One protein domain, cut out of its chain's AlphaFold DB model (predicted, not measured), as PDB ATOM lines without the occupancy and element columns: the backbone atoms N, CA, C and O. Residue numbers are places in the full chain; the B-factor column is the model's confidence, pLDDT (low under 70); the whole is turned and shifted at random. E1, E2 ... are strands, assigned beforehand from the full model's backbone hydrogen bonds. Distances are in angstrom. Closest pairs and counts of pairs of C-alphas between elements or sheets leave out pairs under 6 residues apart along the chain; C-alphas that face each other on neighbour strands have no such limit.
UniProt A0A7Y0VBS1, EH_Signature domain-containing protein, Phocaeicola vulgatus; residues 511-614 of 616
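Overview. This is residues 511 to 614 of the 616 residues of the protein "EH_Signature domain-containing protein" of Phocaeicola vulgatus (UniProt A0A7Y0VBS1). Picture a sandwich of two strongly twisted sheets with five strands each, E1 to E5 in one layer and E6 to E10 in the other, the strands of the one at 28 degrees to those of the other. The layers are partly face to face: E2 and E3 are over E6, E5 is near E8, E9 and E10, while E1 lies at an edge away from the second layer. The printed part has 104 residues with ten named strands, E1 to E10 in that order along the chain, and no named helix, and its class is all strand. The sheet orders are E1 - E5 - E4 - E3 - E2 and E6 - E7 - E8 - E9 - E10, both antiparallel. The whole is compact, with a radius of gyration of the C-alphas of 13.0 A, and spans 35 by 33 by 23 A.

Arrangement. Begin at E1, residues 512 to 514, an edge strand whose antiparallel neighbour is E5, residues 548 to 554; there N 513 and O 549 are 2.8 A apart, within hydrogen-bond range. E5 is the antiparallel neighbour of E4, residues 538 to 543, where N 541 and O 550 are 2.8 A apart. E4 forms a hairpin with E3, residues 530 to 535, with N 533 and O 540 at 2.8 A. E3 forms a hairpin with the edge strand E2, residues 518 to 521, with N 534 and O 520 at 2.9 A. E2, E3, E4 and E5 are a meander, each strand the antiparallel neighbour of the one before. A short link of 9 residues then takes you to the other sheet and its edge strand E6, residues 564 to 568. E6 forms a hairpin with E7, residues 577 to 583, where N 566 and O 580 are 3.0 A apart. E7 forms a hairpin with E8, residues 586 to 596, with N 588 and O 581 at 2.8 A. E8 forms a hairpin with E9, residues 599 to 603, with N 594 and O 601 at 2.9 A. E9 forms a hairpin with the edge strand E10, residues 612 to 614, with N 602 and O 612 at 2.9 A; E6 to E10 are a second meander. Across the sandwich, two sheets face to face, the facing parts are 9.9 A centre to centre. Look there for Ser 521 and Val 565, the closest C-alphas of E2 and E6, 6.0 A apart. The closest C-alphas of E5 and E8 are those of Arg 553 and Val 590, 7.2 A apart. E3 and E7 are apart, but only just, their closest C-alphas being 8.3 A from each other.

Along the chain. Find C-alpha 512 at (-42.884, -49.671, -39.712), where E1 begins. E3 measures 15.6 A from first to last C-alpha, E4 16.0 A and E5 17.1 A. In the second sheet E6 measures 12.6 A, E7 19.5 A and E9 13.3 A. Find C-alpha 586 at (-33.791, -21.382, -39.914); from there E8, the longest strand, runs 30.2 A to C-alpha 596 at (-54.068, -39.880, -27.369). E10 ends at C-alpha 614, (-49.480, -44.534, -35.002).

Size, cuts and confidence. The two C-alphas farthest apart are those of Asn 515 and Asp 573, 36.3 A, while the first and last printed C-alphas are 9.3 A apart. The printed part has no cut and no long link. Look at the B-factor column for the mean pLDDT of the printed part, 78.0; among the residues under 70 are 556 to 560 and 569 to 575, in the links E5 to E6 and E6 to E7 of this model.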
ATOM      1  N   VAL A 511     -46.429 -47.517 -42.052       70.50
ATOM      2  CA  VAL A 511     -45.370 -48.482 -42.384       70.50
ATOM      3  C   VAL A 511     -44.285 -48.402 -41.311       70.50
ATOM      4  O   VAL A 511     -43.792 -47.313 -41.023       70.50
ATOM      5  N   TYR A 512     -43.942 -49.549 -40.717       77.94
ATOM      6  CA  TYR A 512     -42.884 -49.671 -39.712       77.94
ATOM      7  C   TYR A 512     -41.604 -50.189 -40.375       77.94
ATOM      8  O   TYR A 512     -41.618 -51.204 -41.070       77.94
ATOM      9  N   GLU A 513     -40.500 -49.494 -40.142       79.31
ATOM     10  CA  GLU A 513     -39.155 -49.814 -40.611       79.31
ATOM     11  C   GLU A 513     -38.264 -50.188 -39.415       79.31
ATOM     12  O   GLU A 513     -38.463 -49.703 -38.301       79.31
ATOM     13  N   ALA A 514     -37.262 -51.038 -39.638       77.19
ATOM     14  CA  ALA A 514     -36.263 -51.406 -38.633       77.19
ATOM     15  C   ALA A 514     -34.867 -50.924 -39.060       77.19
ATOM     16  O   ALA A 514     -34.592 -50.769 -40.249       77.19
ATOM     17  N   ASN A 515     -33.964 -50.742 -38.090       71.06
ATOM     18  CA  ASN A 515     -32.538 -50.451 -38.317       71.06
ATOM     19  C   ASN A 515     -32.227 -49.112 -39.022       71.06
ATOM     20  O   ASN A 515     -31.275 -49.015 -39.801       71.06
ATOM     21  N   ILE A 516     -32.977 -48.048 -38.719       79.44
ATOM     22  CA  ILE A 516     -32.676 -46.700 -39.221       79.44
ATOM     23  C   ILE A 516     -31.540 -46.067 -38.411       79.44
ATOM     24  O   ILE A 516     -31.650 -45.855 -37.204       79.44
ATOM     25  N   ARG A 517     -30.445 -45.709 -39.093       77.69
ATOM     26  CA  ARG A 517     -29.388 -44.862 -38.521       77.69
ATOM     27  C   ARG A 517     -29.836 -43.401 -38.548       77.69
ATOM     28  O   ARG A 517     -30.188 -42.879 -39.607       77.69
ATOM     29  N   PHE A 518     -29.798 -42.738 -37.396       82.62
ATOM     30  CA  PHE A 518     -30.154 -41.327 -37.243       82.62
ATOM     31  C   PHE A 518     -29.027 -40.557 -36.549       82.62
ATOM     32  O   PHE A 518     -28.302 -41.120 -35.732       82.62
ATOM     33  N   SER A 519     -28.884 -39.273 -36.881       80.88
ATOM     34  CA  SER A 519     -27.880 -38.374 -36.287       80.88
ATOM     35  C   SER A 519     -28.496 -37.324 -35.362       80.88
ATOM     36  O   SER A 519     -27.798 -36.784 -34.510       80.88
ATOM     37  N   LEU A 520     -29.801 -37.057 -35.492       86.56
ATOM     38  CA  LEU A 520     -30.537 -36.101 -34.663       86.56
ATOM     39  C   LEU A 520     -31.706 -36.789 -33.966       86.56
ATOM     40  O   LEU A 520     -32.379 -37.632 -34.563       86.56
ATOM     41  N   SER A 521     -31.990 -36.384 -32.730       87.81
ATOM     42  CA  SER A 521     -33.151 -36.866 -31.984       87.81
ATOM     43  C   SER A 521     -33.755 -35.786 -31.098       87.81
ATOM     44  O   SER A 521     -33.021 -35.043 -30.448       87.81
ATOM     45  N   SER A 522     -35.083 -35.765 -31.007       88.31
ATOM     46  CA  SER A 522     -35.805 -35.010 -29.990       88.31
ATOM     47  C   SER A 522     -35.687 -35.670 -28.615       88.31
ATOM     48  O   SER A 522     -35.236 -36.813 -28.474       88.31
ATOM     49  N   LYS A 523     -36.180 -34.969 -27.587       85.06
ATOM     50  CA  LYS A 523     -36.503 -35.597 -26.299       85.06
ATOM     51  C   LYS A 523     -37.554 -36.693 -26.494       85.06
ATOM     52  O   LYS A 523     -38.346 -36.635 -27.440       85.06
ATOM     53  N   TRP A 524     -37.543 -37.673 -25.595       82.31
ATOM     54  CA  TRP A 524     -38.589 -38.685 -25.523       82.31
ATOM     55  C   TRP A 524     -39.925 -38.062 -25.117       82.31
ATOM     56  O   TRP A 524     -39.975 -37.189 -24.251       82.31
ATOM     57  N   ILE A 525     -40.984 -38.529 -25.763       81.00
ATOM     58  CA  ILE A 525     -42.383 -38.147 -25.579       81.00
ATOM     59  C   ILE A 525     -43.220 -39.386 -25.222       81.00
ATOM     60  O   ILE A 525     -42.684 -40.500 -25.157       81.00
ATOM     61  N   SER A 526     -44.502 -39.197 -24.898       75.38
ATOM     62  CA  SER A 526     -45.389 -40.274 -24.428       75.38
ATOM     63  C   SER A 526     -44.801 -41.119 -23.291       75.38
ATOM     64  O   SER A 526     -44.722 -42.343 -23.385       75.38
ATOM     65  N   ASN A 527     -44.354 -40.467 -22.211       77.94
ATOM     66  CA  ASN A 527     -43.754 -41.109 -21.029       77.94
ATOM     67  C   ASN A 527     -42.553 -42.023 -21.347       77.94
ATOM     68  O   ASN A 527     -42.408 -43.094 -20.763       77.94
ATOM     69  N   GLY A 528     -41.687 -41.616 -22.281       76.69
ATOM     70  CA  GLY A 528     -40.469 -42.368 -22.607       76.69
ATOM     71  C   GLY A 528     -40.649 -43.447 -23.677       76.69
ATOM     72  O   GLY A 528     -39.738 -44.244 -23.898       76.69
ATOM     73  N   LYS A 529     -41.810 -43.501 -24.338       80.81
ATOM     74  CA  LYS A 529     -42.139 -44.578 -25.281       80.81
ATOM     75  C   LYS A 529     -41.733 -44.296 -26.722       80.81
ATOM     76  O   LYS A 529     -41.382 -45.227 -27.442       80.81
ATOM     77  N   CYS A 530     -41.740 -43.037 -27.157       85.19
ATOM     78  CA  CYS A 530     -41.312 -42.689 -28.510       85.19
ATOM     79  C   CYS A 530     -40.594 -41.337 -28.575       85.19
ATOM     80  O   CYS A 530     -40.629 -40.548 -27.635       85.19
ATOM     81  N   ARG A 531     -39.874 -41.079 -29.666       87.81
ATOM     82  CA  ARG A 531     -39.206 -39.798 -29.950       87.81
ATOM     83  C   ARG A 531     -39.084 -39.580 -31.446       87.81
ATOM     84  O   ARG A 531     -39.145 -40.529 -32.219       87.81
ATOM     85  N   ILE A 532     -38.828 -38.350 -31.857       89.25
ATOM     86  CA  ILE A 532     -38.611 -38.023 -33.263       89.25
ATOM     87  C   ILE A 532     -37.122 -38.076 -33.548       89.25
ATOM     88  O   ILE A 532     -36.319 -37.539 -32.788       89.25
ATOM     89  N   VAL A 533     -36.748 -38.709 -34.649       88.25
ATOM     90  CA  VAL A 533     -35.362 -38.795 -35.100       88.25
ATOM     91  C   VAL A 533     -35.242 -38.379 -36.558       88.25
ATOM     92  O   VAL A 533     -36.190 -38.522 -37.328       88.25
ATOM     93  N   CYS A 534     -34.074 -37.873 -36.946       85.88
ATOM     94  CA  CYS A 534     -33.769 -37.563 -38.340       85.88
ATOM     95  C   CYS A 534     -32.614 -38.435 -38.834       85.88
ATOM     96  O   CYS A 534     -31.506 -38.389 -38.291       85.88
ATOM     97  N   GLY A 535     -32.887 -39.218 -39.874       81.12
ATOM     98  CA  GLY A 535     -31.896 -39.974 -40.634       81.12
ATOM     99  C   GLY A 535     -31.701 -39.385 -42.029       81.12
ATOM    100  O   GLY A 535     -32.340 -38.403 -42.398       81.12
ATOM    101  N   TYR A 536     -30.835 -40.010 -42.828       75.31
ATOM    102  CA  TYR A 536     -30.486 -39.530 -44.176       75.31
ATOM    103  C   TYR A 536     -31.692 -39.438 -45.128       75.31
ATOM    104  O   TYR A 536     -31.744 -38.586 -46.006       75.31
ATOM    105  N   LYS A 537     -32.683 -40.318 -44.949       75.12
ATOM    106  CA  LYS A 537     -33.893 -40.366 -45.781       75.12
ATOM    107  C   LYS A 537     -34.994 -39.401 -45.324       75.12
ATOM    108  O   LYS A 537     -35.862 -39.061 -46.124       75.12
ATOM    109  N   GLY A 538     -34.976 -38.944 -44.070       85.31
ATOM    110  CA  GLY A 538     -36.065 -38.135 -43.524       85.31
ATOM    111  C   GLY A 538     -36.237 -38.212 -42.013       85.31
ATOM    112  O   GLY A 538     -35.364 -38.678 -41.277       85.31
ATOM    113  N   PHE A 539     -37.399 -37.740 -41.571       87.19
ATOM    114  CA  PHE A 539     -37.842 -37.733 -40.185       87.19
ATOM    115  C   PHE A 539     -38.692 -38.963 -39.882       87.19
ATOM    116  O   PHE A 539     -39.585 -39.325 -40.653       87.19
ATOM    117  N   TYR A 540     -38.439 -39.563 -38.725       88.56
ATOM    118  CA  TYR A 540     -39.081 -40.784 -38.265       88.56
ATOM    119  C   TYR A 540     -39.546 -40.645 -36.817       88.56
ATOM    120  O   TYR A 540     -38.912 -39.949 -36.020       88.56
ATOM    121  N   LEU A 541     -40.607 -41.362 -36.456       89.06
ATOM    122  CA  LEU A 541     -40.964 -41.632 -35.067       89.06
ATOM    123  C   LEU A 541     -40.307 -42.950 -34.634       89.06
ATOM    124  O   LEU A 541     -40.579 -43.982 -35.234       89.06
ATOM    125  N   ASN A 542     -39.429 -42.903 -33.636       87.19
ATOM    126  CA  ASN A 542     -38.682 -44.035 -33.083       87.19
ATOM    127  C   ASN A 542     -39.326 -44.518 -31.773       87.19
ATOM    128  O   ASN A 542     -39.594 -43.684 -30.905       87.19
ATOM    129  N   PHE A 543     -39.516 -45.830 -31.614       85.31
ATOM    130  CA  PHE A 543     -40.082 -46.468 -30.418       85.31
ATOM    131  C   PHE A 543     -39.005 -47.071 -29.508       85.31
ATOM    132  O   PHE A 543     -38.062 -47.708 -29.978       85.31
ATOM    133  N   SER A 544     -39.156 -46.911 -28.189       76.62
ATOM    134  CA  SER A 544     -38.206 -47.460 -27.206       76.62
ATOM    135  C   SER A 544     -38.229 -48.988 -27.149       76.62
ATOM    136  O   SER A 544     -37.191 -49.606 -26.917       76.62
ATOM    137  N   ALA A 545     -39.381 -49.604 -27.424       63.31
ATOM    138  CA  ALA A 545     -39.523 -51.046 -27.553       63.31
ATOM    139  C   ALA A 545     -39.267 -51.474 -29.011       63.31
ATOM    140  O   ALA A 545     -40.059 -51.189 -29.904       63.31
ATOM    141  N   GLY A 546     -38.156 -52.172 -29.264       61.22
ATOM    142  CA  GLY A 546     -37.967 -52.938 -30.504       61.22
ATOM    143  C   GLY A 546     -37.265 -52.248 -31.682       61.22
ATOM    144  O   GLY A 546     -37.250 -52.827 -32.764       61.22
ATOM    145  N   ASN A 547     -36.652 -51.068 -31.506       69.00
ATOM    146  CA  ASN A 547     -35.902 -50.357 -32.564       69.00
ATOM    147  C   ASN A 547     -36.712 -50.183 -33.869       69.00
ATOM    148  O   ASN A 547     -36.208 -50.391 -34.979       69.00
ATOM    149  N   GLN A 548     -37.995 -49.847 -33.709       81.50
ATOM    150  CA  GLN A 548     -38.948 -49.631 -34.793       81.50
ATOM    151  C   GLN A 548     -39.072 -48.140 -35.111       81.50
ATOM    152  O   GLN A 548     -39.020 -47.290 -34.217       81.50
ATOM    153  N   PHE A 549     -39.268 -47.829 -36.389       85.12
ATOM    154  CA  PHE A 549     -39.335 -46.472 -36.912       85.12
ATOM    155  C   PHE A 549     -40.539 -46.315 -37.835       85.12
ATOM    156  O   PHE A 549     -40.763 -47.145 -38.707       85.12
ATOM    157  N   VAL A 550     -41.292 -45.228 -37.696       86.06
ATOM    158  CA  VAL A 550     -42.364 -44.867 -38.634       86.06
ATOM    159  C   VAL A 550     -41.946 -43.624 -39.396       86.06
ATOM    160  O   VAL A 550     -41.687 -42.586 -38.788       86.06
ATOM    161  N   HIS A 551     -41.862 -43.726 -40.720       85.50
ATOM    162  CA  HIS A 551     -41.483 -42.600 -41.568       85.50
ATOM    163  C   HIS A 551     -42.581 -41.529 -41.573       85.50
ATOM    164  O   HIS A 551     -43.735 -41.802 -41.900       85.50
ATOM    165  N   LEU A 552     -42.213 -40.297 -41.217       84.06
ATOM    166  CA  LEU A 552     -43.139 -39.169 -41.112       84.06
ATOM    167  C   LEU A 552     -43.062 -38.257 -42.336       84.06
ATOM    168  O   LEU A 552     -44.089 -37.812 -42.851       84.06
ATOM    169  N   ARG A 553     -41.841 -37.924 -42.772       82.31
ATOM    170  CA  ARG A 553     -41.603 -36.954 -43.848       82.31
ATOM    171  C   ARG A 553     -40.178 -37.067 -44.404       82.31
ATOM    172  O   ARG A 553     -39.249 -37.147 -43.603       82.31
ATOM    173  N   PRO A 554     -39.976 -36.964 -45.732       79.19
ATOM    174  CA  PRO A 554     -38.634 -36.936 -46.309       79.19
ATOM    175  C   PRO A 554     -37.888 -35.640 -45.967       79.19
ATOM    176  O   PRO A 554     -38.498 -34.585 -45.756       79.19
ATOM    177  N   LEU A 555     -36.557 -35.705 -45.953       74.56
ATOM    178  CA  LEU A 555     -35.708 -34.529 -45.775       74.56
ATOM    179  C   LEU A 555     -35.666 -33.723 -47.082       74.56
ATOM    180  O   LEU A 555     -35.315 -34.247 -48.139       74.56
ATOM    181  N   ILE A 556     -36.025 -32.440 -47.021       63.00
ATOM    182  CA  ILE A 556     -35.976 -31.553 -48.188       63.00
ATOM    183  C   ILE A 556     -34.500 -31.423 -48.599       63.00
ATOM    184  O   ILE A 556     -33.689 -31.004 -47.779       63.00
ATOM    185  N   SER A 557     -34.169 -31.777 -49.848       56.12
ATOM    186  CA  SER A 557     -32.845 -31.685 -50.513       56.12
ATOM    187  C   SER A 557     -31.787 -32.783 -50.281       56.12
ATOM    188  O   SER A 557     -30.680 -32.642 -50.787       56.12
ATOM    189  N   GLY A 558     -32.087 -33.899 -49.603       52.12
ATOM    190  CA  GLY A 558     -31.152 -35.046 -49.522       52.12
ATOM    191  C   GLY A 558     -29.804 -34.770 -48.827       52.12
ATOM    192  O   GLY A 558     -28.877 -35.566 -48.952       52.12
ATOM    193  N   ALA A 559     -29.688 -33.645 -48.115       56.94
ATOM    194  CA  ALA A 559     -28.496 -33.230 -47.379       56.94
ATOM    195  C   ALA A 559     -28.291 -34.040 -46.080       56.94
ATOM    196  O   ALA A 559     -29.218 -34.647 -45.552       56.94
ATOM    197  N   THR A 560     -27.083 -34.031 -45.511       64.00
ATOM    198  CA  THR A 560     -26.807 -34.683 -44.217       64.00
ATOM    199  C   THR A 560     -27.599 -34.038 -43.069       64.00
ATOM    200  O   THR A 560     -27.612 -32.805 -42.971       64.00
ATOM    201  N   PRO A 561     -28.215 -34.822 -42.156       71.12
ATOM    202  CA  PRO A 561     -29.038 -34.262 -41.088       71.12
ATOM    203  C   PRO A 561     -28.160 -33.535 -40.064       71.12
ATOM    204  O   PRO A 561     -27.420 -34.162 -39.305       71.12
ATOM    205  N   THR A 562     -28.248 -32.206 -40.070       75.44
ATOM    206  CA  THR A 562     -27.499 -31.270 -39.218       75.44
ATOM    207  C   THR A 562     -28.466 -30.349 -38.464       75.44
ATOM    208  O   THR A 562     -29.618 -30.178 -38.880       75.44
ATOM    209  N   GLY A 563     -28.030 -29.794 -37.330       82.56
ATOM    210  CA  GLY A 563     -28.851 -28.924 -36.480       82.56
ATOM    211  C   GLY A 563     -29.506 -29.654 -35.303       82.56
ATOM    212  O   GLY A 563     -28.899 -30.544 -34.715       82.56
ATOM    213  N   SER A 564     -30.730 -29.274 -34.926       83.81
ATOM    214  CA  SER A 564     -31.453 -29.876 -33.793       83.81
ATOM    215  C   SER A 564     -32.952 -30.027 -34.066       83.81
ATOM    216  O   SER A 564     -33.538 -29.290 -34.857       83.81
ATOM    217  N   VAL A 565     -33.574 -31.029 -33.434       87.44
ATOM    218  CA  VAL A 565     -35.009 -31.335 -33.574       87.44
ATOM    219  C   VAL A 565     -35.660 -31.327 -32.197       87.44
ATOM    220  O   VAL A 565     -35.177 -31.991 -31.278       87.44
ATOM    221  N   TRP A 566     -36.765 -30.603 -32.042       86.06
ATOM    222  CA  TRP A 566     -37.531 -30.554 -30.796       86.06
ATOM    223  C   TRP A 566     -39.023 -30.352 -31.055       86.06
ATOM    224  O   TRP A 566     -39.466 -30.178 -32.187       86.06
ATOM    225  N   ILE A 567     -39.809 -30.405 -29.982       85.12
ATOM    226  CA  ILE A 567     -41.264 -30.282 -30.030       85.12
ATOM    227  C   ILE A 567     -41.661 -29.012 -29.279       85.12
ATOM    228  O   ILE A 567     -41.261 -28.804 -28.130       85.12
ATOM    229  N   ARG A 568     -42.408 -28.134 -29.948       82.94
ATOM    230  CA  ARG A 568     -42.909 -26.872 -29.402       82.94
ATOM    231  C   ARG A 568     -44.155 -27.156 -28.559       82.94
ATOM    232  O   ARG A 568     -45.048 -27.886 -28.990       82.94
ATOM    233  N   LYS A 569     -44.235 -26.562 -27.362       69.62
ATOM    234  CA  LYS A 569     -45.427 -26.664 -26.499       69.62
ATOM    235  C   LYS A 569     -46.664 -26.141 -27.245       69.62
ATOM    236  O   LYS A 569     -46.581 -25.109 -27.913       69.62
ATOM    237  N   ALA A 570     -47.787 -26.852 -27.124       67.31
ATOM    238  CA  ALA A 570     -49.050 -26.476 -27.759       67.31
ATOM    239  C   ALA A 570     -49.500 -25.082 -27.285       67.31
ATOM    240  O   ALA A 570     -49.485 -24.809 -26.086       67.31
ATOM    241  N   ARG A 571     -49.880 -24.205 -28.222       55.53
ATOM    242  CA  ARG A 571     -50.390 -22.852 -27.928       55.53
ATOM    243  C   ARG A 571     -51.926 -22.784 -27.824       55.53
ATOM    244  O   ARG A 571     -52.436 -21.760 -27.391       55.53
ATOM    245  N   ASN A 572     -52.644 -23.856 -28.194       53.66
ATOM    246  CA  ASN A 572     -54.108 -23.878 -28.343       53.66
ATOM    247  C   ASN A 572     -54.726 -25.136 -27.683       53.66
ATOM    248  O   ASN A 572     -54.091 -26.194 -27.667       53.66
ATOM    249  N   ASP A 573     -55.999 -25.059 -27.271       50.06
ATOM    250  CA  ASP A 573     -56.760 -26.096 -26.529       50.06
ATOM    251  C   ASP A 573     -57.007 -27.428 -27.275       50.06
ATOM    252  O   ASP A 573     -57.533 -28.387 -26.717       50.06
ATOM    253  N   ASN A 574     -56.580 -27.548 -28.538       63.19
ATOM    254  CA  ASN A 574     -56.801 -28.749 -29.353       63.19
ATOM    255  C   ASN A 574     -55.719 -29.840 -29.189       63.19
ATOM    256  O   ASN A 574     -55.841 -30.905 -29.803       63.19
ATOM    257  N   GLY A 575     -54.673 -29.604 -28.385       69.44
ATOM    258  CA  GLY A 575     -53.684 -30.615 -27.976       69.44
ATOM    259  C   GLY A 575     -52.631 -31.023 -29.021       69.44
ATOM    260  O   GLY A 575     -51.911 -31.991 -28.797       69.44
ATOM    261  N   TRP A 576     -52.527 -30.315 -30.153       81.94
ATOM    262  CA  TRP A 576     -51.501 -30.562 -31.179       81.94
ATOM    263  C   TRP A 576     -50.206 -29.792 -30.881       81.94
ATOM    264  O   TRP A 576     -50.232 -28.588 -30.625       81.94
ATOM    265  N   GLN A 577     -49.072 -30.481 -30.960       84.12
ATOM    266  CA  GLN A 577     -47.727 -29.964 -30.729       84.12
ATOM    267  C   GLN A 577     -46.937 -29.942 -32.037       84.12
ATOM    268  O   GLN A 577     -46.958 -30.906 -32.800       84.12
ATOM    269  N   GLU A 578     -46.242 -28.842 -32.310       87.25
ATOM    270  CA  GLU A 578     -45.445 -28.696 -33.530       87.25
ATOM    271  C   GLU A 578     -44.066 -29.342 -33.364       87.25
ATOM    272  O   GLU A 578     -43.375 -29.113 -32.372       87.25
ATOM    273  N   VAL A 579     -43.640 -30.100 -34.366       87.06
ATOM    274  CA  VAL A 579     -42.289 -30.642 -34.481       87.06
ATOM    275  C   VAL A 579     -41.441 -29.682 -35.299       87.06
ATOM    276  O   VAL A 579     -41.727 -29.440 -36.472       87.06
ATOM    277  N   VAL A 580     -40.369 -29.180 -34.699       86.19
ATOM    278  CA  VAL A 580     -39.492 -28.174 -35.299       86.19
ATOM    279  C   VAL A 580     -38.109 -28.770 -35.520       86.19
ATOM    280  O   VAL A 580     -37.511 -29.343 -34.608       86.19
ATOM    281  N   HIS A 581     -37.593 -28.616 -36.737       87.12
ATOM    282  CA  HIS A 581     -36.188 -28.832 -37.072       87.12
ATOM    283  C   HIS A 581     -35.536 -27.475 -37.310       87.12
ATOM    284  O   HIS A 581     -36.039 -26.689 -38.107       87.12
ATOM    285  N   SER A 582     -34.430 -27.191 -36.626       81.56
ATOM    286  CA  SER A 582     -33.652 -25.974 -36.853       81.56
ATOM    287  C   SER A 582     -32.277 -26.305 -37.390       81.56
ATOM    288  O   SER A 582     -31.576 -27.158 -36.841       81.56
ATOM    289  N   ASN A 583     -31.899 -25.608 -38.456       78.38
ATOM    290  CA  ASN A 583     -30.581 -25.698 -39.058       78.38
ATOM    291  C   ASN A 583     -30.097 -24.298 -39.454       78.38
ATOM    292  O   ASN A 583     -30.822 -23.556 -40.117       78.38
ATOM    293  N   SER A 584     -28.884 -23.928 -39.033       71.56
ATOM    294  CA  SER A 584     -28.244 -22.638 -39.348       71.56
ATOM    295  C   SER A 584     -29.150 -21.408 -39.154       71.56
ATOM    296  O   SER A 584     -29.188 -20.514 -39.996       71.56
ATOM    297  N   GLY A 585     -29.922 -21.377 -38.060       67.12
ATOM    298  CA  GLY A 585     -30.807 -20.257 -37.711       67.12
ATOM    299  C   GLY A 585     -32.161 -20.231 -38.435       67.12
ATOM    300  O   GLY A 585     -32.948 -19.319 -38.196       67.12
ATOM    301  N   ARG A 586     -32.469 -21.217 -39.290       75.94
ATOM    302  CA  ARG A 586     -33.791 -21.382 -39.914       75.94
ATOM    303  C   ARG A 586     -34.564 -22.514 -39.247       75.94
ATOM    304  O   ARG A 586     -34.087 -23.645 -39.214       75.94
ATOM    305  N   GLU A 587     -35.770 -22.212 -38.775       82.75
ATOM    306  CA  GLU A 587     -36.712 -23.196 -38.234       82.75
ATOM    307  C   GLU A 587     -37.673 -23.682 -39.324       82.75
ATOM    308  O   GLU A 587     -38.291 -22.890 -40.034       82.75
ATOM    309  N   ILE A 588     -37.806 -25.000 -39.450       81.75
ATOM    310  CA  ILE A 588     -38.691 -25.664 -40.402       81.75
ATOM    311  C   ILE A 588     -39.650 -26.560 -39.622       81.75
ATOM    312  O   ILE A 588     -39.236 -27.412 -38.833       81.75
ATOM    313  N   SER A 589     -40.945 -26.391 -39.882       83.94
ATOM    314  CA  SER A 589     -41.987 -27.261 -39.340       83.94
ATOM    315  C   SER A 589     -41.957 -28.618 -40.046       83.94
ATOM    316  O   SER A 589     -42.186 -28.719 -41.261       83.94
ATOM    317  N   VAL A 590     -41.653 -29.672 -39.292       82.25
ATOM    318  CA  VAL A 590     -41.633 -31.055 -39.785       82.25
ATOM    319  C   VAL A 590     -43.065 -31.582 -39.890       82.25
ATOM    320  O   VAL A 590     -43.407 -32.195 -40.903       82.25
ATOM    321  N   GLY A 591     -43.904 -31.260 -38.902       86.69
ATOM    322  CA  GLY A 591     -45.325 -31.594 -38.829       86.69
ATOM    323  C   GLY A 591     -45.878 -31.381 -37.417       86.69
ATOM    324  O   GLY A 591     -45.229 -30.760 -36.578       86.69
ATOM    325  N   TYR A 592     -47.066 -31.912 -37.145       86.88
ATOM    326  CA  TYR A 592     -47.775 -31.760 -35.876       86.88
ATOM    327  C   TYR A 592     -48.121 -33.122 -35.290       86.88
ATOM    328  O   TYR A 592     -48.607 -34.000 -36.004       86.88
ATOM    329  N   LEU A 593     -47.907 -33.274 -33.985       85.69
ATOM    330  CA  LEU A 593     -48.197 -34.483 -33.225       85.69
ATOM    331  C   LEU A 593     -49.268 -34.230 -32.173       85.69
ATOM    332  O   LEU A 593     -49.314 -33.159 -31.572       85.69
ATOM    333  N   LYS A 594     -50.106 -35.226 -31.918       86.12
ATOM    334  CA  LYS A 594     -51.030 -35.229 -30.786       86.12
ATOM    335  C   LYS A 594     -51.034 -36.606 -30.148       86.12
ATOM    336  O   LYS A 594     -51.212 -37.608 -30.833       86.12
ATOM    337  N   GLU A 595     -50.837 -36.642 -28.840       78.75
ATOM    338  CA  GLU A 595     -50.861 -37.880 -28.068       78.75
ATOM    339  C   GLU A 595     -52.290 -38.169 -27.599       78.75
ATOM    340  O   GLU A 595     -52.972 -37.295 -27.061       78.75
ATOM    341  N   THR A 596     -52.751 -39.399 -27.808       74.25
ATOM    342  CA  THR A 596     -54.068 -39.880 -27.369       74.25
ATOM    343  C   THR A 596     -53.917 -41.306 -26.861       74.25
ATOM    344  O   THR A 596     -53.392 -42.117 -27.596       74.25
ATOM    345  N   ASN A 597     -54.328 -41.629 -25.628       69.75
ATOM    346  CA  ASN A 597     -54.288 -42.964 -24.987       69.75
ATOM    347  C   ASN A 597     -53.681 -44.130 -25.814       69.75
ATOM    348  O   ASN A 597     -54.406 -44.925 -26.410       69.75
ATOM    349  N   GLY A 598     -52.345 -44.252 -25.816       69.00
ATOM    350  CA  GLY A 598     -51.619 -45.354 -26.476       69.00
ATOM    351  C   GLY A 598     -51.361 -45.188 -27.982       69.00
ATOM    352  O   GLY A 598     -50.850 -46.103 -28.623       69.00
ATOM    353  N   THR A 599     -51.684 -44.034 -28.562       80.94
ATOM    354  CA  THR A 599     -51.433 -43.678 -29.961       80.94
ATOM    355  C   THR A 599     -50.856 -42.267 -30.099       80.94
ATOM    356  O   THR A 599     -51.168 -41.350 -29.338       80.94
ATOM    357  N   VAL A 600     -50.015 -42.086 -31.114       83.56
ATOM    358  CA  VAL A 600     -49.587 -40.778 -31.608       83.56
ATOM    359  C   VAL A 600     -50.292 -40.506 -32.927       83.56
ATOM    360  O   VAL A 600     -50.178 -41.277 -33.879       83.56
ATOM    361  N   LEU A 601     -50.994 -39.382 -33.002       85.94
ATOM    362  CA  LEU A 601     -51.536 -38.855 -34.244       85.94
ATOM    363  C   LEU A 601     -50.515 -37.902 -34.862       85.94
ATOM    364  O   LEU A 601     -49.977 -37.046 -34.163       85.94
ATOM    365  N   TYR A 602     -50.267 -38.021 -36.162       85.69
ATOM    366  CA  TYR A 602     -49.364 -37.144 -36.904       85.69
ATOM    367  C   TYR A 602     -50.049 -36.552 -38.132       85.69
ATOM    368  O   TYR A 602     -50.665 -37.278 -38.911       85.69
ATOM    369  N   LYS A 603     -49.873 -35.252 -38.361       84.00
ATOM    370  CA  LYS A 603     -50.248 -34.587 -39.616       84.00
ATOM    371  C   LYS A 603     -49.147 -33.653 -40.088       84.00
ATOM    372  O   LYS A 603     -48.402 -33.100 -39.283       84.00
ATOM    373  N   GLN A 604     -49.040 -33.456 -41.395       81.75
ATOM    374  CA  GLN A 604     -47.926 -32.700 -41.960       81.75
ATOM    375  C   GLN A 604     -48.150 -31.183 -41.884       81.75
ATOM    376  O   GLN A 604     -47.190 -30.427 -41.751       81.75
ATOM    377  N   ARG A 605     -49.408 -30.729 -41.962       78.19
ATOM    378  CA  ARG A 605     -49.795 -29.309 -41.881       78.19
ATOM    379  C   ARG A 605     -50.847 -29.100 -40.793       78.19
ATOM    380  O   ARG A 605     -51.651 -29.991 -40.537       78.19
ATOM    381  N   SER A 606     -50.866 -27.924 -40.164       72.94
ATOM    382  CA  SER A 606     -51.818 -27.597 -39.090       72.94
ATOM    383  C   SER A 606     -53.276 -27.667 -39.558       72.94
ATOM    384  O   SER A 606     -54.128 -28.146 -38.815       72.94
ATOM    385  N   GLU A 607     -53.545 -27.262 -40.796       71.19
ATOM    386  CA  GLU A 607     -54.880 -27.213 -41.414       71.19
ATOM    387  C   GLU A 607     -55.341 -28.559 -41.994       71.19
ATOM    388  O   GLU A 607     -56.490 -28.698 -42.403       71.19
ATOM    389  N   GLN A 608     -54.467 -29.573 -42.024       70.00
ATOM    390  CA  GLN A 608     -54.811 -30.887 -42.561       70.00
ATOM    391  C   GLN A 608     -55.833 -31.589 -41.648       70.00
ATOM    392  O   GLN A 608     -55.621 -31.696 -40.433       70.00
ATOM    393  N   THR A 609     -56.933 -32.065 -42.240       63.41
ATOM    394  CA  THR A 609     -57.985 -32.835 -41.553       63.41
ATOM    395  C   THR A 609     -57.586 -34.292 -41.349       63.41
ATOM    396  O   THR A 609     -57.915 -34.881 -40.322       63.41
ATOM    397  N   ASP A 610     -56.822 -34.846 -42.291       66.00
ATOM    398  CA  ASP A 610     -56.348 -36.226 -42.246       66.00
ATOM    399  C   ASP A 610     -55.065 -36.337 -41.415       66.00
ATOM    400  O   ASP A 610     -54.149 -35.516 -41.525       66.00
ATOM    401  N   TYR A 611     -54.976 -37.380 -40.596       76.25
ATOM    402  CA  TYR A 611     -53.817 -37.656 -39.759       76.25
ATOM    403  C   TYR A 611     -53.476 -39.146 -39.778       76.25
ATOM    404  O   TYR A 611     -54.337 -40.024 -39.831       76.25
ATOM    405  N   MET A 612     -52.183 -39.439 -39.725       79.69
ATOM    406  CA  MET A 612     -51.664 -40.782 -39.533       79.69
ATOM    407  C   MET A 612     -51.831 -41.170 -38.062       79.69
ATOM    408  O   MET A 612     -51.412 -40.427 -37.178       79.69
ATOM    409  N   THR A 613     -52.439 -42.328 -37.802       81.00
ATOM    410  CA  THR A 613     -52.599 -42.871 -36.446       81.00
ATOM    411  C   THR A 613     -51.545 -43.937 -36.206       81.00
ATOM    412  O   THR A 613     -51.584 -44.997 -36.827       81.00
ATOM    413  N   ILE A 614     -50.615 -43.667 -35.297       80.94
ATOM    414  CA  ILE A 614     -49.480 -44.534 -35.002       80.94
ATOM    415  C   ILE A 614     -49.685 -45.144 -33.614       80.94
ATOM    416  O   ILE A 614     -49.907 -44.416 -32.651       80.94
TER     417      ILE A 614